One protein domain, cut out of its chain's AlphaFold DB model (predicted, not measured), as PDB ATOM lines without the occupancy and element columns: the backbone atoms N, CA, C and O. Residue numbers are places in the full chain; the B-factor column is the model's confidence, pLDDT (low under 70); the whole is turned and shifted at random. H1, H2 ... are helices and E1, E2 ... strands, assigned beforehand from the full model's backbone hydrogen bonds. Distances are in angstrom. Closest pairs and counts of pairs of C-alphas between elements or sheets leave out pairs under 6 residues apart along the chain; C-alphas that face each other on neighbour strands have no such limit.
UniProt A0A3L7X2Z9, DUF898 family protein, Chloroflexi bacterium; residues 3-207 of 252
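This is residues 3 to 207 of the 252 residues of the protein "DUF898 family protein" of Chloroflexi bacterium (UniProt A0A3L7X2Z9). Four walls of two helices each, H1 with H2, H3 with H5, H6 with H7 and H8 with H10, stand in a ring whose middle holds no named element, and the short strands E1, E2 and E3 gather at one end of it. H1, H3, H6 and H8 lead away from that end and H2, H5, H7 and H10 lead back; short H4 and H9 lie at the far turns of two walls. The 205 printed residues, mostly helix, hold ten named helices and three named strands in the order H1, H2, E1, H3 to H7, E2, H8 to H10, E3, and no two named strands pair. The whole is compact, with a radius of gyration of the C-alphas of 17.3 A and spans of 46 by 42 by 37 A.

H1, residues 11 to 27, and H2, residues 33 to 46, form a helical hairpin at a shallow tilt of 11 degrees; their closest C-alphas, of Ile 21 and Gly 36, are 5.2 A apart. With residues 34 to 39 alone, H2 touches H3, residues 61 to 77, closest at Trp 35 and Gly 61 with C-alphas 4.1 A apart. H3 touches H4, residues 81 to 84, the C-alphas of Ser 75 and Tyr 82 being closest at 5.2 A. H3 and H5, residues 87 to 98, are close but not clearly touching, at a shallow tilt of 16 degrees, opposite ways; C-alphas 71 and 88, the closest, are 5.9 A apart. H5 touches H6, residues 114 to 130, with residues 87 to 90 alone, at a steep tilt of 64 degrees; the closest C-alphas, of Phe 87 and Ala 114, are 4.9 A apart. H6 and H7, residues 136 to 149, form a helical hairpin at a shallow tilt of 13 degrees, with the C-alphas of Leu 124 and Gly 139 closest at 4.7 A. H7 touches H8, residues 164 to 180, at a steep tilt of 55 degrees, closest at Trp 138 and Gly 164 with C-alphas 4.1 A apart. H8 touches H9, residues 184 to 187, closest at C-alphas 178 and 185, 5.1 A apart, and H10, residues 190 to 201, closest at C-alphas 174 and 191, 5.5 A apart. H10 and H1 touch only at their ends, Trp 11 and Phe 190 having the closest C-alphas at 5.5 A. Every O i to N i+4 pair is within hydrogen-bond range in the helices other than H4 and H9, which are too short for such a pair; each has its one O i to N i+3 pair within range.

H1 begins at C-alpha 11, (20.760, -42.312, 58.984), and measures 23.9 A; H3, H6 and H8 measure 24.2, 24.0 and 24.1 A. E1 is residues 48 to 50, E2 residues 151 to 153, and E3 residues 203 to 206, ending at C-alpha 206, (3.633, -58.037, 42.418). Residues 3 to 4 pair antiparallel with residues 204 to 205 of E3.

The C-alphas of Ile 77 and Ile 180, the two farthest apart, are 46.5 A apart, while those of Ile 3 and Met 207 are 7.1 A apart. The link from H5 to H6, 15 residues, is long. The printed part has no cut, and no printed residue is under 70 in pLDDT.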
ATOM      1  N   ILE A   3       2.857 -56.704  47.560       86.12
ATOM      2  CA  ILE A   3       3.519 -56.426  48.841       86.12
ATOM      3  C   ILE A   3       4.223 -55.068  48.733       86.12
ATOM      4  O   ILE A   3       4.826 -54.764  47.702       86.12
ATOM      5  N   ASN A   4       4.142 -54.262  49.792       89.12
ATOM      6  CA  ASN A   4       4.943 -53.047  49.928       89.12
ATOM      7  C   ASN A   4       6.414 -53.398  50.176       89.12
ATOM      8  O   ASN A   4       6.725 -54.353  50.890       89.12
ATOM      9  N   LEU A   5       7.321 -52.590  49.642       90.75
ATOM     10  CA  LEU A   5       8.719 -52.656  50.047       90.75
ATOM     11  C   LEU A   5       8.918 -51.937  51.382       90.75
ATOM     12  O   LEU A   5       8.363 -50.870  51.614       90.75
ATOM     13  N   GLU A   6       9.754 -52.489  52.251       93.12
ATOM     14  CA  GLU A   6      10.106 -51.848  53.518       93.12
ATOM     15  C   GLU A   6      11.525 -51.291  53.460       93.12
ATOM     16  O   GLU A   6      12.469 -52.009  53.134       93.12
ATOM     17  N   PHE A   7      11.716 -50.027  53.837       94.00
ATOM     18  CA  PHE A   7      13.055 -49.457  53.962       94.00
ATOM     19  C   PHE A   7      13.544 -49.488  55.413       94.00
ATOM     20  O   PHE A   7      12.951 -48.881  56.309       94.00
ATOM     21  N   ARG A   8      14.674 -50.160  55.649       92.62
ATOM     22  CA  ARG A   8      15.311 -50.303  56.972       92.62
ATOM     23  C   ARG A   8      16.685 -49.627  57.055       92.62
ATOM     24  O   ARG A   8      17.507 -49.999  57.882       92.62
ATOM     25  N   GLY A   9      16.935 -48.615  56.221       90.56
ATOM     26  CA  GLY A   9      18.192 -47.863  56.247       90.56
ATOM     27  C   GLY A   9      18.315 -46.939  57.463       90.56
ATOM     28  O   GLY A   9      17.374 -46.219  57.811       90.56
ATOM     29  N   ARG A  10      19.495 -46.935  58.095       93.25
ATOM     30  CA  ARG A  10      19.839 -46.013  59.190       93.25
ATOM     31  C   ARG A  10      20.420 -44.717  58.635       93.25
ATOM     32  O   ARG A  10      21.086 -44.710  57.603       93.25
ATOM     33  N   TRP A  11      20.225 -43.622  59.365       91.44
ATOM     34  CA  TRP A  11      20.760 -42.312  58.984       91.44
ATOM     35  C   TRP A  11      22.293 -42.294  58.944       91.44
ATOM     36  O   TRP A  11      22.841 -41.780  57.979       91.44
ATOM     37  N   ASN A  12      22.975 -42.937  59.903       93.62
ATOM     38  CA  ASN A  12      24.442 -43.039  59.918       93.62
ATOM     39  C   ASN A  12      24.993 -43.658  58.637       93.62
ATOM     40  O   ASN A  12      25.931 -43.124  58.051       93.62
ATOM     41  N   ASP A  13      24.404 -44.767  58.194       92.94
ATOM     42  CA  ASP A  13      24.889 -45.470  57.011       92.94
ATOM     43  C   ASP A  13      24.694 -44.592  55.766       92.94
ATOM     44  O   ASP A  13      25.567 -44.541  54.901       92.94
ATOM     45  N   ILE A  14      23.576 -43.855  55.694       93.25
ATOM     46  CA  ILE A  14      23.272 -42.952  54.572       93.25
ATOM     47  C   ILE A  14      24.223 -41.761  54.589       93.25
ATOM     48  O   ILE A  14      24.818 -41.444  53.563       93.25
ATOM     49  N   PHE A  15      24.410 -41.149  55.753       94.50
ATOM     50  CA  PHE A  15      25.306 -40.024  55.957       94.50
ATOM     51  C   PHE A  15      26.746 -40.363  55.583       94.50
ATOM     52  O   PHE A  15      27.333 -39.686  54.746       94.50
ATOM     53  N   LEU A  16      27.305 -41.436  56.151       95.19
ATOM     54  CA  LEU A  16      28.683 -41.848  55.884       95.19
ATOM     55  C   LEU A  16      28.882 -42.208  54.411       95.19
ATOM     56  O   LEU A  16      29.915 -41.884  53.827       95.19
ATOM     57  N   ASN A  17      27.886 -42.845  53.791       94.69
ATOM     58  CA  ASN A  17      27.948 -43.173  52.376       94.69
ATOM     59  C   ASN A  17      27.905 -41.922  51.488       94.69
ATOM     60  O   ASN A  17      28.714 -41.806  50.569       94.69
ATOM     61  N   LEU A  18      27.008 -40.974  51.771       93.31
ATOM     62  CA  LEU A  18      26.923 -39.701  51.050       93.31
ATOM     63  C   LEU A  18      28.182 -38.856  51.241       93.31
ATOM     64  O   LEU A  18      28.687 -38.297  50.272       93.31
ATOM     65  N   LEU A  19      28.720 -38.807  52.459       95.12
ATOM     66  CA  LEU A  19      29.952 -38.093  52.780       95.12
ATOM     67  C   LEU A  19      31.143 -38.680  52.018       95.12
ATOM     68  O   LEU A  19      31.899 -37.931  51.404       95.12
ATOM     69  N   LEU A  20      31.271 -40.009  51.974       95.38
ATOM     70  CA  LEU A  20      32.303 -40.679  51.183       95.38
ATOM     71  C   LEU A  20      32.157 -40.368  49.689       95.38
ATOM     72  O   LEU A  20      33.135 -39.999  49.045       95.38
ATOM     73  N   ILE A  21      30.943 -40.497  49.142       95.12
ATOM     74  CA  ILE A  21      30.674 -40.207  47.728       95.12
ATOM     75  C   ILE A  21      30.995 -38.744  47.419       95.12
ATOM     76  O   ILE A  21      31.638 -38.476  46.407       95.12
ATOM     77  N   GLY A  22      30.595 -37.813  48.285       93.31
ATOM     78  CA  GLY A  22      30.844 -36.383  48.135       93.31
ATOM     79  C   GLY A  22      32.332 -36.048  48.162       93.31
ATOM     80  O   GLY A  22      32.835 -35.461  47.210       93.31
ATOM     81  N   ILE A  23      33.059 -36.478  49.200       96.19
ATOM     82  CA  ILE A  23      34.505 -36.235  49.331       96.19
ATOM     83  C   ILE A  23      35.256 -36.815  48.137       96.19
ATOM     84  O   ILE A  23      36.057 -36.125  47.508       96.19
ATOM     85  N   LEU A  24      34.982 -38.074  47.795       95.88
ATOM     86  CA  LEU A  24      35.724 -38.762  46.751       95.88
ATOM     87  C   LEU A  24      35.384 -38.206  45.365       95.88
ATOM     88  O   LEU A  24      36.277 -38.071  44.533       95.88
ATOM     89  N   SER A  25      34.136 -37.796  45.127       94.19
ATOM     90  CA  SER A  25      33.761 -37.093  43.894       94.19
ATOM     91  C   SER A  25      34.435 -35.726  43.803       94.19
ATOM     92  O   SER A  25      34.948 -35.396  42.743       94.19
ATOM     93  N   THR A  26      34.525 -34.957  44.890       95.12
ATOM     94  CA  THR A  26      35.213 -33.654  44.883       95.12
ATOM     95  C   THR A  26      36.711 -33.804  44.617       95.12
ATOM     96  O   THR A  26      37.245 -33.126  43.744       95.12
ATOM     97  N   ILE A  27      37.387 -34.731  45.307       96.44
ATOM     98  CA  ILE A  27      38.832 -34.976  45.134       96.44
ATOM     99  C   ILE A  27      39.149 -35.462  43.715       96.44
ATOM    100  O   ILE A  27      40.169 -35.095  43.142       96.44
ATOM    101  N   THR A  28      38.269 -36.278  43.134       95.50
ATOM    102  CA  THR A  28      38.456 -36.838  41.787       95.50
ATOM    103  C   THR A  28      37.851 -35.974  40.675       95.50
ATOM    104  O   THR A  28      37.751 -36.441  39.542       95.50
ATOM    105  N   LEU A  29      37.424 -34.738  40.974       93.25
ATOM    106  CA  LEU A  29      36.775 -33.817  40.026       93.25
ATOM    107  C   LEU A  29      35.582 -34.448  39.282       93.25
ATOM    108  O   LEU A  29      35.387 -34.267  38.084       93.25
ATOM    109  N   GLY A  30      34.783 -35.226  40.006       89.00
ATOM    110  CA  GLY A  30      33.594 -35.906  39.507       89.00
ATOM    111  C   GLY A  30      33.862 -37.269  38.871       89.00
ATOM    112  O   GLY A  30      32.903 -37.982  38.581       89.00
ATOM    113  N   LEU A  31      35.118 -37.698  38.708       92.50
ATOM    114  CA  LEU A  31      35.430 -38.992  38.089       92.50
ATOM    115  C   LEU A  31      34.871 -40.173  38.897       92.50
ATOM    116  O   LEU A  31      34.436 -41.161  38.316       92.50
ATOM    117  N   TYR A  32      34.803 -40.063  40.227       94.50
ATOM    118  CA  TYR A  32      34.219 -41.101  41.083       94.50
ATOM    119  C   TYR A  32      32.687 -41.217  40.974       94.50
ATOM    120  O   TYR A  32      32.116 -42.195  41.466       94.50
ATOM    121  N   THR A  33      31.994 -40.276  40.323       93.06
ATOM    122  CA  THR A  33      30.519 -40.248  40.295       93.06
ATOM    123  C   THR A  33      29.865 -41.562  39.850       93.06
ATOM    124  O   THR A  33      28.901 -41.957  40.511       93.06
ATOM    125  N   PRO A  34      30.373 -42.332  38.863       95.31
ATOM    126  CA  PRO A  34      29.718 -43.578  38.459       95.31
ATOM    127  C   PRO A  34      29.868 -44.698  39.499       95.31
ATOM    128  O   PRO A  34      28.921 -45.441  39.769       95.31
ATOM    129  N   TRP A  35      31.024 -44.786  40.166       95.31
ATOM    130  CA  TRP A  35      31.222 -45.710  41.287       95.31
ATOM    131  C   TRP A  35      30.381 -45.307  42.496       95.31
ATOM    132  O   TRP A  35      29.775 -46.172  43.134       95.31
ATOM    133  N   GLY A  36      30.301 -44.005  42.782       95.81
ATOM    134  CA  GLY A  36      29.427 -43.457  43.813       95.81
ATOM    135  C   GLY A  36      27.954 -43.765  43.543       95.81
ATOM    136  O   GLY A  36      27.243 -44.183  44.454       95.81
ATOM    137  N   TYR A  37      27.519 -43.670  42.284       95.06
ATOM    138  CA  TYR A  37      26.168 -44.021  41.852       95.06
ATOM    139  C   TYR A  37      25.845 -45.500  42.080       95.06
ATOM    140  O   TYR A  37      24.857 -45.830  42.738       95.06
ATOM    141  N   ALA A  38      26.711 -46.404  41.608       96.00
ATOM    142  CA  ALA A  38      26.547 -47.842  41.822       96.00
ATOM    143  C   ALA A  38      26.538 -48.195  43.319       96.00
ATOM    144  O   ALA A  38      25.737 -49.013  43.775       96.00
ATOM    145  N   ARG A  39      27.404 -47.545  44.108       95.75
ATOM    146  CA  ARG A  39      27.463 -47.710  45.564       95.75
ATOM    147  C   ARG A  39      26.179 -47.235  46.244       95.75
ATOM    148  O   ARG A  39      25.662 -47.944  47.101       95.75
ATOM    149  N   TRP A  40      25.653 -46.076  45.852       95.19
ATOM    150  CA  TRP A  40      24.380 -45.540  46.334       95.19
ATOM    151  C   TRP A  40      23.215 -46.493  46.049       95.19
ATOM    152  O   TRP A  40      22.466 -46.842  46.962       95.19
ATOM    153  N   LYS A  41      23.105 -46.993  44.812       95.44
ATOM    154  CA  LYS A  41      22.054 -47.946  44.423       95.44
ATOM    155  C   LYS A  41      22.152 -49.262  45.183       95.44
ATOM    156  O   LYS A  41      21.146 -49.721  45.718       95.44
ATOM    157  N   ARG A  42      23.363 -49.814  45.325       95.12
ATOM    158  CA  ARG A  42      23.598 -51.007  46.151       95.12
ATOM    159  C   ARG A  42      23.157 -50.793  47.592       95.12
ATOM    160  O   ARG A  42      22.481 -51.642  48.158       95.12
ATOM    161  N   MET A  43      23.516 -49.651  48.168       95.06
ATOM    162  CA  MET A  43      23.163 -49.320  49.540       95.06
ATOM    163  C   MET A  43      21.644 -49.245  49.741       95.06
ATOM    164  O   MET A  43      21.136 -49.779  50.728       95.06
ATOM    165  N   ILE A  44      20.912 -48.611  48.819       94.81
ATOM    166  CA  ILE A  44      19.446 -48.571  48.880       94.81
ATOM    167  C   ILE A  44      18.873 -49.983  48.764       94.81
ATOM    168  O   ILE A  44      18.040 -50.356  49.588       94.81
ATOM    169  N   ALA A  45      19.336 -50.779  47.795       94.44
ATOM    170  CA  ALA A  45      18.842 -52.136  47.571       94.44
ATOM    171  C   ALA A  45      19.026 -53.025  48.813       94.44
ATOM    172  O   ALA A  45      18.057 -53.586  49.309       94.44
ATOM    173  N   THR A  46      20.225 -53.064  49.401       94.00
ATOM    174  CA  THR A  46      20.502 -53.883  50.596       94.00
ATOM    175  C   THR A  46      19.698 -53.451  51.830       94.00
ATOM    176  O   THR A  46      19.435 -54.266  52.711       94.00
ATOM    177  N   ASN A  47      19.273 -52.186  51.898       95.00
ATOM    178  CA  ASN A  47      18.412 -51.671  52.967       95.00
ATOM    179  C   ASN A  47      16.912 -51.719  52.633       95.00
ATOM    180  O   ASN A  47      16.093 -51.290  53.447       95.00
ATOM    181  N   THR A  48      16.547 -52.226  51.456       94.44
ATOM    182  CA  THR A  48      15.163 -52.395  51.013       94.44
ATOM    183  C   THR A  48      14.777 -53.857  51.145       94.44
ATOM    184  O   THR A  48      15.461 -54.728  50.618       94.44
ATOM    185  N   TYR A  49      13.686 -54.133  51.847       92.56
ATOM    186  CA  TYR A  49      13.236 -55.475  52.173       92.56
ATOM    187  C   TYR A  49      11.959 -55.804  51.406       92.56
ATOM    188  O   TYR A  49      10.994 -55.042  51.415       92.56
ATOM    189  N   PHE A  50      11.966 -56.972  50.774       90.81
ATOM    190  CA  PHE A  50      10.801 -57.617  50.190       90.81
ATOM    191  C   PHE A  50      10.571 -58.922  50.953       90.81
ATOM    192  O   PHE A  50      11.473 -59.759  51.007       90.81
ATOM    193  N   ASP A  51       9.403 -59.076  51.577       88.44
ATOM    194  CA  ASP A  51       9.063 -60.263  52.381       88.44
ATOM    195  C   ASP A  51      10.161 -60.622  53.414       88.44
ATOM    196  O   ASP A  51      10.685 -61.736  53.477       88.44
ATOM    197  N   ASN A  52      10.595 -59.609  54.176       88.69
ATOM    198  CA  ASN A  52      11.651 -59.689  55.196       88.69
ATOM    199  C   ASN A  52      13.034 -60.170  54.691       88.69
ATOM    200  O   ASN A  52      13.902 -60.500  55.501       88.69
ATOM    201  N   ARG A  53      13.290 -60.143  53.376       91.00
ATOM    202  CA  ARG A  53      14.616 -60.384  52.780       91.00
ATOM    203  C   ARG A  53      15.109 -59.159  51.999       91.00
ATOM    204  O   ARG A  53      14.308 -58.528  51.308       91.00
ATOM    205  N   PRO A  54      16.404 -58.809  52.079       93.19
ATOM    206  CA  PRO A  54      16.932 -57.625  51.410       93.19
ATOM    207  C   PRO A  54      17.004 -57.817  49.889       93.19
ATOM    208  O   PRO A  54      17.334 -58.907  49.411       93.19
ATOM    209  N   LEU A  55      16.746 -56.751  49.127       94.19
ATOM    210  CA  LEU A  55      17.036 -56.726  47.694       94.19
ATOM    211  C   LEU A  55      18.551 -56.814  47.470       94.19
ATOM    212  O   LEU A  55      19.365 -56.356  48.279       94.19
ATOM    213  N   GLN A  56      18.937 -57.390  46.337       94.25
ATOM    214  CA  GLN A  56      20.330 -57.534  45.937       94.25
ATOM    215  C   GLN A  56      20.632 -56.627  44.743       94.25
ATOM    216  O   GLN A  56      19.774 -56.388  43.897       94.25
ATOM    217  N   PHE A  57      21.864 -56.117  44.684       95.19
ATOM    218  CA  PHE A  57      22.333 -55.291  43.574       95.19
ATOM    219  C   PHE A  57      23.739 -55.708  43.133       95.19
ATOM    220  O   PHE A  57      24.728 -55.471  43.844       95.19
ATOM    221  N   ASP A  58      23.829 -56.323  41.956       94.81
ATOM    222  CA  ASP A  58      25.066 -56.885  41.401       94.81
ATOM    223  C   ASP A  58      25.814 -55.919  40.460       94.81
ATOM    224  O   ASP A  58      26.933 -56.208  40.046       94.81
ATOM    225  N   GLY A  59      25.268 -54.724  40.205       91.31
ATOM    226  CA  GLY A  59      25.877 -53.722  39.326       91.31
ATOM    227  C   GLY A  59      27.233 -53.223  39.832       91.31
ATOM    228  O   GLY A  59      27.358 -52.686  40.940       91.31
ATOM    229  N   SER A  60      28.283 -53.388  39.029       94.25
ATOM    230  CA  SER A  60      29.636 -52.955  39.399       94.25
ATOM    231  C   SER A  60      29.868 -51.468  39.101       94.25
ATOM    232  O   SER A  60      29.277 -50.894  38.188       94.25
ATOM    233  N   GLY A  61      30.778 -50.833  39.849       91.00
ATOM    234  CA  GLY A  61      31.149 -49.435  39.592       91.00
ATOM    235  C   GLY A  61      31.846 -49.233  38.240       91.00
ATOM    236  O   GLY A  61      31.654 -48.201  37.609       91.00
ATOM    237  N   GLY A  62      32.581 -50.242  37.754       92.69
ATOM    238  CA  GLY A  62      33.178 -50.217  36.416       92.69
ATOM    239  C   GLY A  62      32.130 -50.258  35.299       92.69
ATOM    240  O   GLY A  62      32.238 -49.505  34.338       92.69
ATOM    241  N   GLN A  63      31.071 -51.062  35.452       94.00
ATOM    242  CA  GLN A  63      29.938 -51.045  34.517       94.00
ATOM    243  C   GLN A  63      29.232 -49.688  34.529       94.00
ATOM    244  O   GLN A  63      28.977 -49.136  33.465       94.00
ATOM    245  N   ALA A  64      28.986 -49.114  35.712       94.25
ATOM    246  CA  ALA A  64      28.428 -47.768  35.807       94.25
ATOM    247  C   ALA A  64      29.327 -46.735  35.107       94.25
ATOM    248  O   ALA A  64      28.825 -45.893  34.375       94.25
ATOM    249  N   PHE A  65      30.652 -46.814  35.265       95.31
ATOM    250  CA  PHE A  65      31.584 -45.920  34.572       95.31
ATOM    251  C   PHE A  65      31.466 -46.013  33.047       95.31
ATOM    252  O   PHE A  65      31.386 -44.983  32.380       95.31
ATOM    253  N   VAL A  66      31.383 -47.229  32.503       95.44
ATOM    254  CA  VAL A  66      31.163 -47.441  31.065       95.44
ATOM    255  C   VAL A  66      29.826 -46.847  30.621       95.44
ATOM    256  O   VAL A  66      29.782 -46.157  29.607       95.44
ATOM    257  N   GLU A  67      28.751 -47.041  31.387       94.62
ATOM    258  CA  GLU A  67      27.449 -46.441  31.073       94.62
ATOM    259  C   GLU A  67      27.509 -44.910  31.051       94.62
ATOM    260  O   GLU A  67      27.022 -44.291  30.106       94.62
ATOM    261  N   PHE A  68      28.164 -44.288  32.034       94.56
ATOM    262  CA  PHE A  68      28.355 -42.837  32.071       94.56
ATOM    263  C   PHE A  68      29.234 -42.329  30.922       94.56
ATOM    264  O   PHE A  68      28.943 -41.273  30.367       94.56
ATOM    265  N   LEU A  69      30.267 -43.076  30.526       94.75
ATOM    266  CA  LEU A  69      31.118 -42.738  29.383       94.75
ATOM    267  C   LEU A  69      30.326 -42.796  28.075       94.75
ATOM    268  O   LEU A  69      30.405 -41.866  27.277       94.75
ATOM    269  N   ILE A  70      29.520 -43.842  27.875       95.38
ATOM    270  CA  ILE A  70      28.632 -43.968  26.713       95.38
ATOM    271  C   ILE A  70      27.627 -42.816  26.707       95.38
ATOM    272  O   ILE A  70      27.495 -42.129  25.698       95.38
ATOM    273  N   ILE A  71      26.956 -42.556  27.833       94.62
ATOM    274  CA  ILE A  71      26.016 -41.438  27.959       94.62
ATOM    275  C   ILE A  71      26.719 -40.117  27.632       94.62
ATOM    276  O   ILE A  71      26.189 -39.343  26.840       94.62
ATOM    277  N   GLY A  72      27.909 -39.868  28.179       93.75
ATOM    278  CA  GLY A  72      28.692 -38.659  27.925       93.75
ATOM    279  C   GLY A  72      29.088 -38.509  26.456       93.75
ATOM    280  O   GLY A  72      28.868 -37.452  25.871       93.75
ATOM    281  N   ALA A  73      29.591 -39.575  25.831       96.12
ATOM    282  CA  ALA A  73      29.981 -39.582  24.424       96.12
ATOM    283  C   ALA A  73      28.782 -39.354  23.491       96.12
ATOM    284  O   ALA A  73      28.838 -38.494  22.614       96.12
ATOM    285  N   LEU A  74      27.668 -40.065  23.705       95.12
ATOM    286  CA  LEU A  74      26.448 -39.876  22.914       95.12
ATOM    287  C   LEU A  74      25.865 -38.482  23.126       95.12
ATOM    288  O   LEU A  74      25.398 -37.862  22.174       95.12
ATOM    289  N   SER A  75      25.915 -37.964  24.351       95.00
ATOM    290  CA  SER A  75      25.483 -36.596  24.638       95.00
ATOM    291  C   SER A  75      26.353 -35.584  23.908       95.00
ATOM    292  O   SER A  75      25.817 -34.663  23.312       95.00
ATOM    293  N   LEU A  76      27.672 -35.771  23.874       95.69
ATOM    294  CA  LEU A  76      28.573 -34.877  23.152       95.69
ATOM    295  C   LEU A  76      28.293 -34.885  21.641       95.69
ATOM    296  O   LEU A  76      28.160 -33.824  21.038       95.69
ATOM    297  N   ILE A  77      28.129 -36.070  21.045       96.44
ATOM    298  CA  ILE A  77      27.844 -36.240  19.607       96.44
ATOM    299  C   ILE A  77      26.479 -35.648  19.233       96.44
ATOM    300  O   ILE A  77      26.327 -35.045  18.175       96.44
ATOM    301  N   THR A  78      25.478 -35.804  20.098       95.56
ATOM    302  CA  THR A  78      24.111 -35.309  19.868       95.56
ATOM    303  C   THR A  78      23.875 -33.891  20.396       95.56
ATOM    304  O   THR A  78      22.726 -33.452  20.443       95.56
ATOM    305  N   LEU A  79      24.926 -33.174  20.816       94.06
ATOM    306  CA  LEU A  79      24.841 -31.826  21.398       94.06
ATOM    307  C   LEU A  79      23.860 -31.731  22.587       94.06
ATOM    308  O   LEU A  79      23.095 -30.781  22.723       94.06
ATOM    309  N   GLY A  80      23.857 -32.749  23.445       90.38
ATOM    310  CA  GLY A  80      23.003 -32.860  24.627       90.38
ATOM    311  C   GLY A  80      21.594 -33.385  24.343       90.38
ATOM    312  O   GLY A  80      20.848 -33.666  25.278       90.38
ATOM    313  N   LEU A  81      21.213 -33.596  23.079       92.25
ATOM    314  CA  LEU A  81      19.868 -34.064  22.746       92.25
ATOM    315  C   LEU A  81      19.586 -35.467  23.313       92.25
ATOM    316  O   LEU A  81      18.465 -35.751  23.728       92.25
ATOM    317  N   TYR A  82      20.604 -36.327  23.404       93.00
ATOM    318  CA  TYR A  82      20.486 -37.666  23.988       93.00
ATOM    319  C   TYR A  82      20.053 -37.658  25.466       93.00
ATOM    320  O   TYR A  82      19.265 -38.509  25.890       93.00
ATOM    321  N   THR A  83      20.540 -36.702  26.262       91.12
ATOM    322  CA  THR A  83      20.121 -36.558  27.665       91.12
ATOM    323  C   THR A  83      18.771 -35.875  27.773       91.12
ATOM    324  O   THR A  83      17.929 -36.333  28.544       91.12
ATOM    325  N   ILE A  84      18.538 -34.833  26.971       91.44
ATOM    326  CA  ILE A  84      17.294 -34.058  27.002       91.44
ATOM    327  C   ILE A  84      16.102 -34.922  26.591       91.44
ATOM    328  O   ILE A  84      15.119 -34.955  27.318       91.44
ATOM    329  N   LEU A  85      16.191 -35.686  25.498       92.69
ATOM    330  CA  LEU A  85      15.096 -36.534  25.003       92.69
ATOM    331  C   LEU A  85      14.885 -37.827  25.814       92.69
ATOM    332  O   LEU A  85      14.226 -38.753  25.347       92.69
ATOM    333  N   GLY A  86      15.461 -37.933  27.014       92.12
ATOM    334  CA  GLY A  86      15.212 -39.045  27.932       92.12
ATOM    335  C   GLY A  86      15.938 -40.349  27.595       92.12
ATOM    336  O   GLY A  86      15.863 -41.292  28.385       92.12
ATOM    337  N   PHE A  87      16.690 -40.432  26.490       94.75
ATOM    338  CA  PHE A  87      17.412 -41.658  26.119       94.75
ATOM    339  C   PHE A  87      18.485 -42.037  27.144       94.75
ATOM    340  O   PHE A  87      18.589 -43.211  27.504       94.75
ATOM    341  N   ALA A  88      19.233 -41.059  27.664       94.19
ATOM    342  CA  ALA A  88      20.175 -41.296  28.759       94.19
ATOM    343  C   ALA A  88      19.468 -41.826  30.018       94.19
ATOM    344  O   ALA A  88      19.948 -42.765  30.651       94.19
ATOM    345  N   GLY A  89      18.297 -41.263  30.340       93.44
ATOM    346  CA  GLY A  89      17.475 -41.681  31.475       93.44
ATOM    347  C   GLY A  89      16.999 -43.126  31.341       93.44
ATOM    348  O   GLY A  89      17.220 -43.923  32.246       93.44
ATOM    349  N   VAL A  90      16.428 -43.502  30.191       95.62
ATOM    350  CA  VAL A  90      16.018 -44.894  29.922       95.62
ATOM    351  C   VAL A  90      17.199 -45.847  30.002       95.62
ATOM    352  O   VAL A  90      17.068 -46.930  30.564       95.62
ATOM    353  N   ARG A  91      18.347 -45.473  29.429       95.56
ATOM    354  CA  ARG A  91      19.541 -46.320  29.444       95.56
ATOM    355  C   ARG A  91      19.996 -46.604  30.874       95.56
ATOM    356  O   ARG A  91      20.213 -47.764  31.217       95.56
ATOM    357  N   LEU A  92      20.067 -45.566  31.704       94.50
ATOM    358  CA  LEU A  92      20.457 -45.701  33.102       94.50
ATOM    359  C   LEU A  92      19.415 -46.489  33.906       94.50
ATOM    360  O   LEU A  92      19.786 -47.405  34.631       94.50
ATOM    361  N   LEU A  93      18.120 -46.222  33.707       95.81
ATOM    362  CA  LEU A  93      17.035 -46.972  34.347       95.81
ATOM    363  C   LEU A  93      17.073 -48.458  33.981       95.81
ATOM    364  O   LEU A  93      16.972 -49.297  34.867       95.81
ATOM    365  N   ARG A  94      17.283 -48.799  32.703       95.88
ATOM    366  CA  ARG A  94      17.428 -50.195  32.261       95.88
ATOM    367  C   ARG A  94      18.619 -50.870  32.919       95.88
ATOM    368  O   ARG A  94      18.489 -52.007  33.366       95.88
ATOM    369  N   TRP A  95      19.755 -50.177  32.995       95.88
ATOM    370  CA  TRP A  95      20.926 -50.685  33.701       95.88
ATOM    371  C   TRP A  95      20.622 -50.904  35.187       95.88
ATOM    372  O   TRP A  95      20.883 -51.982  35.709       95.88
ATOM    373  N   GLU A  96      20.004 -49.940  35.867       93.94
ATOM    374  CA  GLU A  96      19.638 -50.071  37.280       93.94
ATOM    375  C   GLU A  96      18.689 -51.236  37.545       93.94
ATOM    376  O   GLU A  96      18.932 -52.028  38.458       93.94
ATOM    377  N   THR A  97      17.615 -51.353  36.760       94.12
ATOM    378  CA  THR A  97      16.623 -52.412  36.955       94.12
ATOM    379  C   THR A  97      17.229 -53.779  36.666       94.12
ATOM    380  O   THR A  97      17.058 -54.690  37.471       94.12
ATOM    381  N   ALA A  98      18.030 -53.901  35.599       94.00
ATOM    382  CA  ALA A  98      18.671 -55.161  35.226       94.00
ATOM    383  C   ALA A  98      19.644 -55.681  36.295       94.00
ATOM    384  O   ALA A  98      19.840 -56.890  36.404       94.00
ATOM    385  N   HIS A  99      20.231 -54.783  37.089       95.00
ATOM    386  CA  HIS A  99      21.134 -55.134  38.185       95.00
ATOM    387  C   HIS A  99      20.449 -55.166  39.556       95.00
ATOM    388  O   HIS A  99      21.110 -55.385  40.568       95.00
ATOM    389  N   THR A 100      19.133 -54.943  39.620       94.25
ATOM    390  CA  THR A 100      18.352 -55.061  40.855       94.25
ATOM    391  C   THR A 100      17.656 -56.414  40.874       94.25
ATOM    392  O   THR A 100      16.800 -56.700  40.038       94.25
ATOM    393  N   ILE A 101      18.030 -57.249  41.841       93.12
ATOM    394  CA  ILE A 101      17.582 -58.634  41.966       93.12
ATOM    395  C   ILE A 101      16.726 -58.764  43.227       93.12
ATOM    396  O   ILE A 101      17.131 -58.368  44.324       93.12
ATOM    397  N   LEU A 102      15.539 -59.343  43.082       91.31
ATOM    398  CA  LEU A 102      14.693 -59.695  44.214       91.31
ATOM    399  C   LEU A 102      15.222 -60.952  44.921       91.31
ATOM    400  O   LEU A 102      15.849 -61.800  44.290       91.31
ATOM    401  N   PRO A 103      14.891 -61.157  46.209       87.88
ATOM    402  CA  PRO A 103      15.255 -62.370  46.946       87.88
ATOM    403  C   PRO A 103      14.778 -63.679  46.298       87.88
ATOM    404  O   PRO A 103      15.283 -64.751  46.619       87.88
ATOM    405  N   THR A 104      13.802 -63.597  45.393       85.62
ATOM    406  CA  THR A 104      13.280 -64.708  44.588       85.62
ATOM    407  C   THR A 104      14.159 -65.065  43.382       85.62
ATOM    408  O   THR A 104      13.868 -66.035  42.685       85.62
ATOM    409  N   GLY A 105      15.239 -64.313  43.138       86.88
ATOM    410  CA  GLY A 105      16.210 -64.530  42.060       86.88
ATOM    411  C   GLY A 105      15.863 -63.843  40.736       86.88
ATOM    412  O   GLY A 105      16.594 -63.992  39.762       86.88
ATOM    413  N   GLN A 106      14.762 -63.097  40.684       90.56
ATOM    414  CA  GLN A 106      14.311 -62.389  39.485       90.56
ATOM    415  C   GLN A 106      14.851 -60.966  39.437       90.56
ATOM    416  O   GLN A 106      15.038 -60.330  40.476       90.56
ATOM    417  N   ARG A 107      15.081 -60.468  38.224       93.12
ATOM    418  CA  ARG A 107      15.547 -59.104  37.966       93.12
ATOM    419  C   ARG A 107      14.382 -58.205  37.583       93.12
ATOM    420  O   ARG A 107      13.404 -58.666  36.999       93.12
ATOM    421  N   LEU A 108      14.510 -56.926  37.909       93.94
ATOM    422  CA  LEU A 108      13.578 -55.918  37.431       93.94
ATOM    423  C   LEU A 108      13.893 -55.558  35.976       93.94
ATOM    424  O   LEU A 108      15.051 -55.469  35.568       93.94
ATOM    425  N   GLU A 109      12.859 -55.284  35.194       94.81
ATOM    426  CA  GLU A 109      13.002 -54.890  33.795       94.81
ATOM    427  C   GLU A 109      12.249 -53.594  33.517       94.81
ATOM    428  O   GLU A 109      11.018 -53.557  33.560       94.81
ATOM    429  N   TYR A 110      12.982 -52.532  33.183       96.19
ATOM    430  CA  TYR A 110      12.392 -51.286  32.710       96.19
ATOM    431  C   TYR A 110      12.014 -51.364  31.221       96.19
ATOM    432  O   TYR A 110      12.882 -51.453  30.346       96.19
ATOM    433  N   ARG A 111      10.713 -51.277  30.924       94.81
ATOM    434  CA  ARG A 111      10.143 -51.368  29.565       94.81
ATOM    435  C   ARG A 111       9.662 -50.032  28.991       94.81
ATOM    436  O   ARG A 111       9.203 -50.003  27.854       94.81
ATOM    437  N   GLY A 112       9.794 -48.932  29.731       92.56
ATOM    438  CA  GLY A 112       9.347 -47.611  29.275       92.56
ATOM    439  C   GLY A 112      10.158 -47.037  28.104       92.56
ATOM    440  O   GLY A 112      11.331 -47.380  27.895       92.56
ATOM    441  N   GLY A 113       9.509 -46.160  27.333       95.00
ATOM    442  CA  GLY A 113      10.083 -45.452  26.193       95.00
ATOM    443  C   GLY A 113      10.812 -44.160  26.582       95.00
ATOM    444  O   GLY A 113      10.481 -43.505  27.568       95.00
ATOM    445  N   ALA A 114      11.808 -43.766  25.781       94.56
ATOM    446  CA  ALA A 114      12.575 -42.537  26.019       94.56
ATOM    447  C   ALA A 114      11.733 -41.277  25.817       94.56
ATOM    448  O   ALA A 114      11.789 -40.362  26.631       94.56
ATOM    449  N   ILE A 115      10.904 -41.282  24.772       94.50
ATOM    450  CA  ILE A 115      10.007 -40.173  24.448       94.50
ATOM    451  C   ILE A 115       8.941 -39.994  25.535       94.50
ATOM    452  O   ILE A 115       8.674 -38.864  25.933       94.50
ATOM    453  N   ASP A 116       8.406 -41.083  26.091       95.06
ATOM    454  CA  ASP A 116       7.432 -41.008  27.186       95.06
ATOM    455  C   ASP A 116       8.062 -40.407  28.451       95.06
ATOM    456  O   ASP A 116       7.507 -39.482  29.046       95.06
ATOM    457  N   LEU A 117       9.269 -40.860  28.819       95.12
ATOM    458  CA  LEU A 117      10.026 -40.259  29.919       95.12
ATOM    459  C   LEU A 117      10.349 -38.788  29.671       95.12
ATOM    460  O   LEU A 117      10.306 -37.992  30.610       95.12
ATOM    461  N   PHE A 118      10.693 -38.419  28.439       95.88
ATOM    462  CA  PHE A 118      10.923 -37.028  28.074       95.88
ATOM    463  C   PHE A 118       9.667 -36.187  28.284       95.88
ATOM    464  O   PHE A 118       9.750 -35.157  28.945       95.88
ATOM    465  N   PHE A 119       8.509 -36.628  27.790       96.62
ATOM    466  CA  PHE A 119       7.259 -35.893  27.963       96.62
ATOM    467  C   PHE A 119       6.870 -35.750  29.434       96.62
ATOM    468  O   PHE A 119       6.462 -34.666  29.846       96.62
ATOM    469  N   GLU A 120       7.046 -36.790  30.249       96.06
ATOM    470  CA  GLU A 120       6.783 -36.703  31.690       96.06
ATOM    471  C   GLU A 120       7.728 -35.706  32.387       96.06
ATOM    472  O   GLU A 120       7.279 -34.890  33.196       96.06
ATOM    473  N   ASN A 121       9.016 -35.686  32.024       95.62
ATOM    474  CA  ASN A 121       9.965 -34.680  32.516       95.62
ATOM    475  C   ASN A 121       9.640 -33.268  32.008       95.62
ATOM    476  O   ASN A 121       9.748 -32.304  32.762       95.62
ATOM    477  N   PHE A 122       9.222 -33.135  30.750       96.19
ATOM    478  CA  PHE A 122       8.850 -31.863  30.143       96.19
ATOM    479  C   PHE A 122       7.612 -31.270  30.816       96.19
ATOM    480  O   PHE A 122       7.620 -30.102  31.191       96.19
ATOM    481  N   VAL A 123       6.573 -32.079  31.045       97.00
ATOM    482  CA  VAL A 123       5.375 -31.680  31.797       97.00
ATOM    483  C   VAL A 123       5.757 -31.277  33.219       97.00
ATOM    484  O   VAL A 123       5.339 -30.218  33.682       97.00
ATOM    485  N   LEU A 124       6.583 -32.074  33.905       96.75
ATOM    486  CA  LEU A 124       7.101 -31.710  35.223       96.75
ATOM    487  C   LEU A 124       7.791 -30.338  35.184       96.75
ATOM    488  O   LEU A 124       7.441 -29.478  35.987       96.75
ATOM    489  N   ALA A 125       8.721 -30.112  34.257       96.38
ATOM    490  CA  ALA A 125       9.481 -28.868  34.162       96.38
ATOM    491  C   ALA A 125       8.597 -27.662  33.811       96.38
ATOM    492  O   ALA A 125       8.651 -26.644  34.499       96.38
ATOM    493  N   LEU A 126       7.746 -27.785  32.789       97.62
ATOM    494  CA  LEU A 126       6.891 -26.710  32.290       97.62
ATOM    495  C   LEU A 126       5.880 -26.252  33.344       97.62
ATOM    496  O   LEU A 126       5.792 -25.063  33.647       97.62
ATOM    497  N   PHE A 127       5.132 -27.188  33.932       97.50
ATOM    498  CA  PHE A 127       4.133 -26.841  34.941       97.50
ATOM    499  C   PHE A 127       4.782 -26.405  36.253       97.50
ATOM    500  O   PHE A 127       4.250 -25.518  36.921       97.50
ATOM    501  N   SER A 128       5.943 -26.961  36.619       97.25
ATOM    502  CA  SER A 128       6.696 -26.450  37.770       97.25
ATOM    503  C   SER A 128       7.149 -25.017  37.522       97.25
ATOM    504  O   SER A 128       6.946 -24.183  38.390       97.25
ATOM    505  N   ALA A 129       7.667 -24.681  36.339       97.31
ATOM    506  CA  ALA A 129       8.041 -23.306  36.012       97.31
ATOM    507  C   ALA A 129       6.832 -22.353  36.058       97.31
ATOM    508  O   ALA A 129       6.900 -21.306  36.698       97.31
ATOM    509  N   LEU A 130       5.703 -22.749  35.459       97.50
ATOM    510  CA  LEU A 130       4.482 -21.934  35.416       97.50
ATOM    511  C   LEU A 130       3.875 -21.687  36.805       97.50
ATOM    512  O   LEU A 130       3.300 -20.632  37.056       97.50
ATOM    513  N   THR A 131       4.006 -22.652  37.714       97.25
ATOM    514  CA  THR A 131       3.466 -22.580  39.082       97.25
ATOM    515  C   THR A 131       4.511 -22.160  40.120       97.25
ATOM    516  O   THR A 131       4.292 -22.358  41.315       97.25
ATOM    517  N   LEU A 132       5.656 -21.612  39.688       95.88
ATOM    518  CA  LEU A 132       6.767 -21.199  40.560       95.88
ATOM    519  C   LEU A 132       7.243 -22.310  41.516       95.88
ATOM    520  O   LEU A 132       7.536 -22.086  42.687       95.88
ATOM    521  N   GLY A 133       7.304 -23.538  41.008       92.75
ATOM    522  CA  GLY A 133       7.794 -24.729  41.695       92.75
ATOM    523  C   GLY A 133       6.721 -25.529  42.430       92.75
ATOM    524  O   GLY A 133       6.986 -26.667  42.803       92.75
ATOM    525  N   ILE A 134       5.499 -25.011  42.594       95.19
ATOM    526  CA  ILE A 134       4.445 -25.702  43.359       95.19
ATOM    527  C   ILE A 134       4.079 -27.049  42.716       95.19
ATOM    528  O   ILE A 134       3.926 -28.050  43.411       95.19
ATOM    529  N   TYR A 135       3.991 -27.124  41.387       96.69
ATOM    530  CA  TYR A 135       3.653 -28.373  40.701       96.69
ATOM    531  C   TYR A 135       4.731 -29.461  40.828       96.69
ATOM    532  O   TYR A 135       4.422 -30.634  40.608       96.69
ATOM    533  N   PHE A 136       5.960 -29.126  41.247       96.75
ATOM    534  CA  PHE A 136       7.051 -30.094  41.404       96.75
ATOM    535  C   PHE A 136       6.629 -31.299  42.248       96.75
ATOM    536  O   PHE A 136       6.955 -32.433  41.904       96.75
ATOM    537  N   PHE A 137       5.840 -31.085  43.306       97.00
ATOM    538  CA  PHE A 137       5.408 -32.170  44.186       97.00
ATOM    539  C   PHE A 137       4.520 -33.191  43.465       97.00
ATOM    540  O   PHE A 137       4.730 -34.397  43.587       97.00
ATOM    541  N   TRP A 138       3.558 -32.736  42.662       96.94
ATOM    542  CA  TRP A 138       2.699 -33.624  41.878       96.94
ATOM    543  C   TRP A 138       3.448 -34.225  40.696       96.94
ATOM    544  O   TRP A 138       3.382 -35.438  40.491       96.94
ATOM    545  N   GLY A 139       4.210 -33.407  39.969       96.81
ATOM    546  CA  GLY A 139       5.002 -33.858  38.832       96.81
ATOM    547  C   GLY A 139       6.037 -34.917  39.220       96.81
ATOM    548  O   GLY A 139       6.165 -35.910  38.511       96.81
ATOM    549  N   TYR A 140       6.701 -34.783  40.376       96.44
ATOM    550  CA  TYR A 140       7.648 -35.781  40.879       96.44
ATOM    551  C   TYR A 140       6.963 -37.130  41.109       96.44
ATOM    552  O   TYR A 140       7.425 -38.160  40.620       96.44
ATOM    553  N   THR A 141       5.819 -37.135  41.802       96.75
ATOM    554  CA  THR A 141       5.075 -38.381  42.054       96.75
ATOM    555  C   THR A 141       4.511 -39.006  40.784       96.75
ATOM    556  O   THR A 141       4.493 -40.230  40.668       96.75
ATOM    557  N   ARG A 142       4.110 -38.188  39.805       96.69
ATOM    558  CA  ARG A 142       3.655 -38.645  38.490       96.69
ATOM    559  C   ARG A 142       4.796 -39.285  37.695       96.69
ATOM    560  O   ARG A 142       4.638 -40.415  37.237       96.69
ATOM    561  N   LEU A 143       5.951 -38.623  37.611       96.88
ATOM    562  CA  LEU A 143       7.150 -39.161  36.965       96.88
ATOM    563  C   LEU A 143       7.603 -40.460  37.644       96.88
ATOM    564  O   LEU A 143       7.887 -41.455  36.979       96.88
ATOM    565  N   ARG A 144       7.610 -40.489  38.981       96.94
ATOM    566  CA  ARG A 144       7.978 -41.685  39.746       96.94
ATOM    567  C   ARG A 144       7.002 -42.835  39.515       96.94
ATOM    568  O   ARG A 144       7.448 -43.959  39.289       96.94
ATOM    569  N   ARG A 145       5.694 -42.564  39.497       96.56
ATOM    570  CA  ARG A 145       4.665 -43.550  39.138       96.56
ATOM    571  C   ARG A 145       4.883 -44.094  37.732       96.56
ATOM    572  O   ARG A 145       4.791 -45.303  37.550       96.56
ATOM    573  N   HIS A 146       5.190 -43.229  36.768       96.56
ATOM    574  CA  HIS A 146       5.470 -43.633  35.394       96.56
ATOM    575  C   HIS A 146       6.687 -44.568  35.321       96.56
ATOM    576  O   HIS A 146       6.613 -45.624  34.698       96.56
ATOM    577  N   ILE A 147       7.786 -44.236  36.006       96.69
ATOM    578  CA  ILE A 147       8.984 -45.089  36.053       96.69
ATOM    579  C   ILE A 147       8.672 -46.452  36.685       96.69
ATOM    580  O   ILE A 147       9.037 -47.486  36.127       96.69
ATOM    581  N   ILE A 148       7.981 -46.465  37.829       96.50
ATOM    582  CA  ILE A 148       7.667 -47.698  38.563       96.50
ATOM    583  C   ILE A 148       6.693 -48.575  37.769       96.50
ATOM    584  O   ILE A 148       6.967 -49.753  37.593       96.50
ATOM    585  N   THR A 149       5.619 -48.012  37.216       96.00
ATOM    586  CA  THR A 149       4.613 -48.781  36.452       96.00
ATOM    587  C   THR A 149       5.190 -49.368  35.162       96.00
ATOM    588  O   THR A 149       4.783 -50.439  34.730       96.00
ATOM    589  N   ASN A 150       6.190 -48.705  34.571       96.44
ATOM    590  CA  ASN A 150       6.937 -49.223  33.423       96.44
ATOM    591  C   ASN A 150       8.114 -50.133  33.810       96.44
ATOM    592  O   ASN A 150       8.856 -50.586  32.936       96.44
ATOM    593  N   THR A 151       8.301 -50.403  35.101       96.00
ATOM    594  CA  THR A 151       9.214 -51.431  35.596       96.00
ATOM    595  C   THR A 151       8.410 -52.695  35.854       96.00
ATOM    596  O   THR A 151       7.372 -52.653  36.504       96.00
ATOM    597  N   THR A 152       8.882 -53.821  35.338       94.12
ATOM    598  CA  THR A 152       8.194 -55.112  35.423       94.12
ATOM    599  C   THR A 152       9.029 -56.132  36.184       94.12
ATOM    600  O   THR A 152      10.259 -56.082  36.165       94.12
ATOM    601  N   LEU A 153       8.345 -57.056  36.849       92.06
ATOM    602  CA  LEU A 153       8.893 -58.258  37.461       92.06
ATOM    603  C   LEU A 153       8.149 -59.448  36.849       92.06
ATOM    604  O   LEU A 153       6.928 -59.511  36.964       92.06
ATOM    605  N   ASP A 154       8.850 -60.358  36.169       89.38
ATOM    606  CA  ASP A 154       8.220 -61.466  35.421       89.38
ATOM    607  C   ASP A 154       7.111 -61.009  34.441       89.38
ATOM    608  O   ASP A 154       6.127 -61.707  34.209       89.38
ATOM    609  N   GLY A 155       7.244 -59.808  33.867       88.19
ATOM    610  CA  GLY A 155       6.246 -59.231  32.960       88.19
ATOM    611  C   GLY A 155       5.052 -58.552  33.642       88.19
ATOM    612  O   GLY A 155       4.289 -57.876  32.957       88.19
ATOM    613  N   GLU A 156       4.920 -58.645  34.967       91.44
ATOM    614  CA  GLU A 156       3.913 -57.905  35.737       91.44
ATOM    615  C   GLU A 156       4.466 -56.535  36.168       91.44
ATOM    616  O   GLU A 156       5.573 -56.471  36.715       91.44
ATOM    617  N   PRO A 157       3.741 -55.425  35.945       93.44
ATOM    618  CA  PRO A 157       4.206 -54.093  36.322       93.44
ATOM    619  C   PRO A 157       4.233 -53.899  37.841       93.44
ATOM    620  O   PRO A 157       3.373 -54.394  38.573       93.44
ATOM    621  N   LEU A 158       5.210 -53.130  38.324       94.69
ATOM    622  CA  LEU A 158       5.203 -52.636  39.698       94.69
ATOM    623  C   LEU A 158       4.102 -51.576  39.872       94.69
ATOM    624  O   LEU A 158       3.705 -50.896  38.927       94.69
ATOM    625  N   GLY A 159       3.624 -51.392  41.099       94.31
ATOM    626  CA  GLY A 159       2.650 -50.351  41.434       94.31
ATOM    627  C   GLY A 159       3.266 -49.220  42.255       94.31
ATOM    628  O   GLY A 159       4.267 -49.404  42.942       94.31
ATOM    629  N   PHE A 160       2.645 -48.041  42.227       95.69
ATOM    630  CA  PHE A 160       3.036 -46.920  43.083       95.69
ATOM    631  C   PHE A 160       1.816 -46.174  43.625       95.69
ATOM    632  O   PHE A 160       1.033 -45.610  42.854       95.69
ATOM    633  N   THR A 161       1.673 -46.138  44.949       95.25
ATOM    634  CA  THR A 161       0.518 -45.549  45.654       95.25
ATOM    635  C   THR A 161       0.768 -44.134  46.168       95.25
ATOM    636  O   THR A 161      -0.170 -43.468  46.606       95.25
ATOM    637  N   GLY A 162       2.005 -43.641  46.071       93.19
ATOM    638  CA  GLY A 162       2.377 -42.321  46.568       93.19
ATOM    639  C   GLY A 162       1.625 -41.195  45.853       93.19
ATOM    640  O   GLY A 162       1.429 -41.221  44.630       93.19
ATOM    641  N   SER A 163       1.213 -40.186  46.623       96.56
ATOM    642  CA  SER A 163       0.534 -38.984  46.121       96.56
ATOM    643  C   SER A 163       1.378 -37.718  46.282       96.56
ATOM    644  O   SER A 163       2.186 -37.606  47.205       96.56
ATOM    645  N   GLY A 164       1.143 -36.728  45.414       94.75
ATOM    646  CA  GLY A 164       1.817 -35.425  45.474       94.75
ATOM    647  C   GLY A 164       1.621 -34.701  46.807       94.75
ATOM    648  O   GLY A 164       2.559 -34.098  47.313       94.75
ATOM    649  N   VAL A 165       0.445 -34.836  47.432       96.44
ATOM    650  CA  VAL A 165       0.163 -34.249  48.755       96.44
ATOM    651  C   VAL A 165       0.990 -34.923  49.849       96.44
ATOM    652  O   VAL A 165       1.572 -34.235  50.681       96.44
ATOM    653  N   GLN A 166       1.104 -36.256  49.843       96.31
ATOM    654  CA  GLN A 166       1.972 -36.953  50.799       96.31
ATOM    655  C   GLN A 166       3.435 -36.530  50.628       96.31
ATOM    656  O   GLN A 166       4.119 -36.274  51.618       96.31
ATOM    657  N   PHE A 167       3.904 -36.407  49.383       96.62
ATOM    658  CA  PHE A 167       5.261 -35.946  49.106       96.62
ATOM    659  C   PHE A 167       5.480 -34.489  49.541       96.62
ATOM    660  O   PHE A 167       6.507 -34.186  50.144       96.62
ATOM    661  N   LEU A 168       4.500 -33.606  49.326       97.06
ATOM    662  CA  LEU A 168       4.511 -32.231  49.834       97.06
ATOM    663  C   LEU A 168       4.632 -32.203  51.362       97.06
ATOM    664  O   LEU A 168       5.465 -31.473  51.888       97.06
ATOM    665  N   VAL A 169       3.860 -33.019  52.085       97.00
ATOM    666  CA  VAL A 169       3.962 -33.113  53.553       97.00
ATOM    667  C   VAL A 169       5.362 -33.565  53.975       97.00
ATOM    668  O   VAL A 169       5.951 -32.969  54.876       97.00
ATOM    669  N   VAL A 170       5.935 -34.572  53.310       96.44
ATOM    670  CA  VAL A 170       7.316 -35.013  53.574       96.44
ATOM    671  C   VAL A 170       8.315 -33.884  53.311       96.44
ATOM    672  O   VAL A 170       9.196 -33.654  54.139       96.44
ATOM    673  N   ALA A 171       8.164 -33.151  52.208       96.19
ATOM    674  CA  ALA A 171       9.039 -32.043  51.850       96.19
ATOM    675  C   ALA A 171       8.938 -30.872  52.838       96.19
ATOM    676  O   ALA A 171       9.966 -30.349  53.260       96.19
ATOM    677  N   LEU A 172       7.726 -30.502  53.264       96.62
ATOM    678  CA  LEU A 172       7.501 -29.456  54.264       96.62
ATOM    679  C   LEU A 172       8.092 -29.837  55.616       96.62
ATOM    680  O   LEU A 172       8.747 -29.016  56.250       96.62
ATOM    681  N   LEU A 173       7.922 -31.091  56.044       96.81
ATOM    682  CA  LEU A 173       8.536 -31.574  57.276       96.81
ATOM    683  C   LEU A 173      10.060 -31.581  57.169       96.81
ATOM    684  O   LEU A 173      10.731 -31.117  58.084       96.81
ATOM    685  N   ASN A 174      10.617 -32.042  56.049       96.44
ATOM    686  CA  ASN A 174      12.057 -31.991  55.822       96.44
ATOM    687  C   ASN A 174      12.576 -30.548  55.840       96.44
ATOM    688  O   ASN A 174      13.588 -30.285  56.486       96.44
ATOM    689  N   GLY A 175      11.880 -29.614  55.190       95.62
ATOM    690  CA  GLY A 175      12.231 -28.195  55.180       95.62
ATOM    691  C   GLY A 175      12.163 -27.570  56.573       95.62
ATOM    692  O   GLY A 175      13.122 -26.939  57.004       95.62
ATOM    693  N   LEU A 176      11.079 -27.815  57.314       97.56
ATOM    694  CA  LEU A 176      10.883 -27.307  58.673       97.56
ATOM    695  C   LEU A 176      11.941 -27.844  59.644       97.56
ATOM    696  O   LEU A 176      12.571 -27.069  60.360       97.56
ATOM    697  N   LEU A 177      12.167 -29.162  59.654       96.81
ATOM    698  CA  LEU A 177      13.169 -29.780  60.526       96.81
ATOM    699  C   LEU A 177      14.575 -29.303  60.159       96.81
ATOM    700  O   LEU A 177      15.394 -29.058  61.045       96.81
ATOM    701  N   SER A 178      14.852 -29.113  58.870       96.88
ATOM    702  CA  SER A 178      16.118 -28.531  58.422       96.88
ATOM    703  C   SER A 178      16.264 -27.086  58.884       96.88
ATOM    704  O   SER A 178      17.322 -26.738  59.383       96.88
ATOM    705  N   ALA A 179      15.221 -26.259  58.801       97.00
ATOM    706  CA  ALA A 179      15.274 -24.872  59.260       97.00
ATOM    707  C   ALA A 179      15.541 -24.775  60.773       97.00
ATOM    708  O   ALA A 179      16.439 -24.048  61.190       97.00
ATOM    709  N   ILE A 180      14.829 -25.566  61.586       97.44
ATOM    710  CA  ILE A 180      14.997 -25.594  63.051       97.44
ATOM    711  C   ILE A 180      16.402 -26.064  63.445       97.44
ATOM    712  O   ILE A 180      16.993 -25.557  64.392       97.44
ATOM    713  N   THR A 181      16.951 -27.030  62.711       96.88
ATOM    714  CA  THR A 181      18.287 -27.585  62.973       96.88
ATOM    715  C   THR A 181      19.402 -26.868  62.212       96.88
ATOM    716  O   THR A 181      20.513 -27.386  62.159       96.88
ATOM    717  N   LEU A 182      19.133 -25.710  61.595       95.12
ATOM    718  CA  LEU A 182      20.106 -24.950  60.793       95.12
ATOM    719  C   LEU A 182      20.811 -25.802  59.717       95.12
ATOM    720  O   LEU A 182      22.008 -25.684  59.472       95.12
ATOM    721  N   GLY A 183      20.062 -26.705  59.086       91.75
ATOM    722  CA  GLY A 183      20.522 -27.588  58.017       91.75
ATOM    723  C   GLY A 183      21.145 -28.903  58.487       91.75
ATOM    724  O   GLY A 183      21.252 -29.825  57.677       91.75
ATOM    725  N   PHE A 184      21.484 -29.059  59.775       94.12
ATOM    726  CA  PHE A 184      22.100 -30.292  60.285       94.12
ATOM    727  C   PHE A 184      21.232 -31.531  60.036       94.12
ATOM    728  O   PHE A 184      21.761 -32.574  59.662       94.12
ATOM    729  N   TYR A 185      19.905 -31.429  60.156       94.19
ATOM    730  CA  TYR A 185      18.989 -32.540  59.864       94.19
ATOM    731  C   TYR A 185      19.137 -33.080  58.434       94.19
ATOM    732  O   TYR A 185      19.173 -34.297  58.224       94.19
ATOM    733  N   ALA A 186      19.240 -32.187  57.446       92.31
ATOM    734  CA  ALA A 186      19.425 -32.574  56.052       92.31
ATOM    735  C   ALA A 186      20.835 -33.123  55.806       92.31
ATOM    736  O   ALA A 186      20.975 -34.179  55.192       92.31
ATOM    737  N   ILE A 187      21.863 -32.442  56.325       92.19
ATOM    738  CA  ILE A 187      23.273 -32.815  56.132       92.19
ATOM    739  C   ILE A 187      23.570 -34.191  56.732       92.19
ATOM    740  O   ILE A 187      24.234 -34.998  56.094       92.19
ATOM    741  N   LEU A 188      23.027 -34.497  57.914       92.25
ATOM    742  CA  LEU A 188      23.169 -35.800  58.571       92.25
ATOM    743  C   LEU A 188      22.344 -36.917  57.897       92.25
ATOM    744  O   LEU A 188      22.297 -38.038  58.393       92.25
ATOM    745  N   GLY A 189      21.668 -36.643  56.778       91.06
ATOM    746  CA  GLY A 189      20.972 -37.654  55.982       91.06
ATOM    747  C   GLY A 189      19.597 -38.067  56.511       91.06
ATOM    748  O   GLY A 189      18.966 -38.933  55.906       91.06
ATOM    749  N   PHE A 190      19.073 -37.456  57.582       94.62
ATOM    750  CA  PHE A 190      17.731 -37.785  58.086       94.62
ATOM    751  C   PHE A 190      16.636 -37.469  57.061       94.62
ATOM    752  O   PHE A 190      15.727 -38.278  56.864       94.62
ATOM    753  N   ALA A 191      16.748 -36.331  56.367       93.69
ATOM    754  CA  ALA A 191      15.837 -35.972  55.282       93.69
ATOM    755  C   ALA A 191      15.862 -37.024  54.157       93.69
ATOM    756  O   ALA A 191      14.807 -37.449  53.679       93.69
ATOM    757  N   SER A 192      17.058 -37.501  53.793       92.69
ATOM    758  CA  SER A 192      17.258 -38.542  52.780       92.69
ATOM    759  C   SER A 192      16.657 -39.882  53.207       92.69
ATOM    760  O   SER A 192      15.962 -40.505  52.409       92.69
ATOM    761  N   VAL A 193      16.853 -40.308  54.465       95.56
ATOM    762  CA  VAL A 193      16.209 -41.516  55.021       95.56
ATOM    763  C   VAL A 193      14.694 -41.408  54.899       95.56
ATOM    764  O   VAL A 193      14.053 -42.343  54.429       95.56
ATOM    765  N   ARG A 194      14.114 -40.279  55.323       95.56
ATOM    766  CA  ARG A 194      12.661 -40.078  55.305       95.56
ATOM    767  C   ARG A 194      12.105 -40.113  53.886       95.56
ATOM    768  O   ARG A 194      11.066 -40.725  53.657       95.56
ATOM    769  N   GLN A 195      12.799 -39.474  52.948       94.25
ATOM    770  CA  GLN A 195      12.396 -39.450  51.549       94.25
ATOM    771  C   GLN A 195      12.476 -40.842  50.915       94.25
ATOM    772  O   GLN A 195      11.495 -41.293  50.334       94.25
ATOM    773  N   LEU A 196      13.595 -41.553  51.087       94.62
ATOM    774  CA  LEU A 196      13.749 -42.925  50.593       94.62
ATOM    775  C   LEU A 196      12.698 -43.856  51.187       94.62
ATOM    776  O   LEU A 196      12.080 -44.626  50.459       94.62
ATOM    777  N   ARG A 197      12.458 -43.743  52.496       95.44
ATOM    778  CA  ARG A 197      11.423 -44.501  53.192       95.44
ATOM    779  C   ARG A 197      10.057 -44.283  52.552       95.44
ATOM    780  O   ARG A 197       9.418 -45.253  52.167       95.44
ATOM    781  N   TRP A 198       9.654 -43.025  52.375       95.94
ATOM    782  CA  TRP A 198       8.382 -42.698  51.737       95.94
ATOM    783  C   TRP A 198       8.295 -43.259  50.310       95.94
ATOM    784  O   TRP A 198       7.282 -43.847  49.947       95.94
ATOM    785  N   GLU A 199       9.343 -43.130  49.498       94.75
ATOM    786  CA  GLU A 199       9.329 -43.638  48.121       94.75
ATOM    787  C   GLU A 199       9.210 -45.164  48.049       94.75
ATOM    788  O   GLU A 199       8.466 -45.696  47.223       94.75
ATOM    789  N   ILE A 200       9.957 -45.864  48.899       94.69
ATOM    790  CA  ILE A 200      10.048 -47.324  48.902       94.69
ATOM    791  C   ILE A 200       8.773 -47.935  49.484       94.69
ATOM    792  O   ILE A 200       8.201 -48.821  48.860       94.69
ATOM    793  N   GLU A 201       8.265 -47.406  50.599       94.69
ATOM    794  CA  GLU A 201       7.031 -47.893  51.240       94.69
ATOM    795  C   GLU A 201       5.784 -47.684  50.369       94.69
ATOM    796  O   GLU A 201       4.815 -48.429  50.491       94.69
ATOM    797  N   ASN A 202       5.812 -46.717  49.446       95.69
ATOM    798  CA  ASN A 202       4.753 -46.513  48.453       95.69
ATOM    799  C   ASN A 202       4.974 -47.292  47.143       95.69
ATOM    800  O   ASN A 202       4.180 -47.155  46.210       95.69
ATOM    801  N   THR A 203       6.045 -48.084  47.044       94.62
ATOM    802  CA  THR A 203       6.314 -48.951  45.894       94.62
ATOM    803  C   THR A 203       5.760 -50.350  46.162       94.62
ATOM    804  O   THR A 203       6.142 -51.026  47.118       94.62
ATOM    805  N   LEU A 204       4.860 -50.783  45.283       92.12
ATOM    806  CA  LEU A 204       4.198 -52.078  45.313       92.12
ATOM    807  C   LEU A 204       4.889 -53.047  44.365       92.12
ATOM    808  O   LEU A 204       5.062 -52.752  43.183       92.12
ATOM    809  N   VAL A 205       5.200 -54.236  44.864       90.94
ATOM    810  CA  VAL A 205       5.787 -55.307  44.061       90.94
ATOM    811  C   VAL A 205       4.769 -56.438  43.894       90.94
ATOM    812  O   VAL A 205       4.176 -56.874  44.891       90.94
ATOM    813  N   PRO A 206       4.509 -56.904  42.657       87.62
ATOM    814  CA  PRO A 206       3.633 -58.037  42.418       87.62
ATOM    815  C   PRO A 206       4.289 -59.314  42.947       87.62
ATOM    816  O   PRO A 206       5.506 -59.481  42.908       87.62
ATOM    817  N   MET A 207       3.471 -60.233  43.450       79.44
ATOM    818  CA  MET A 207       3.968 -61.539  43.878       79.44
ATOM    819  C   MET A 207       4.485 -62.330  42.667       79.44
ATOM    820  O   MET A 207       3.693 -62.569  41.750       79.44
TER     821      MET A 207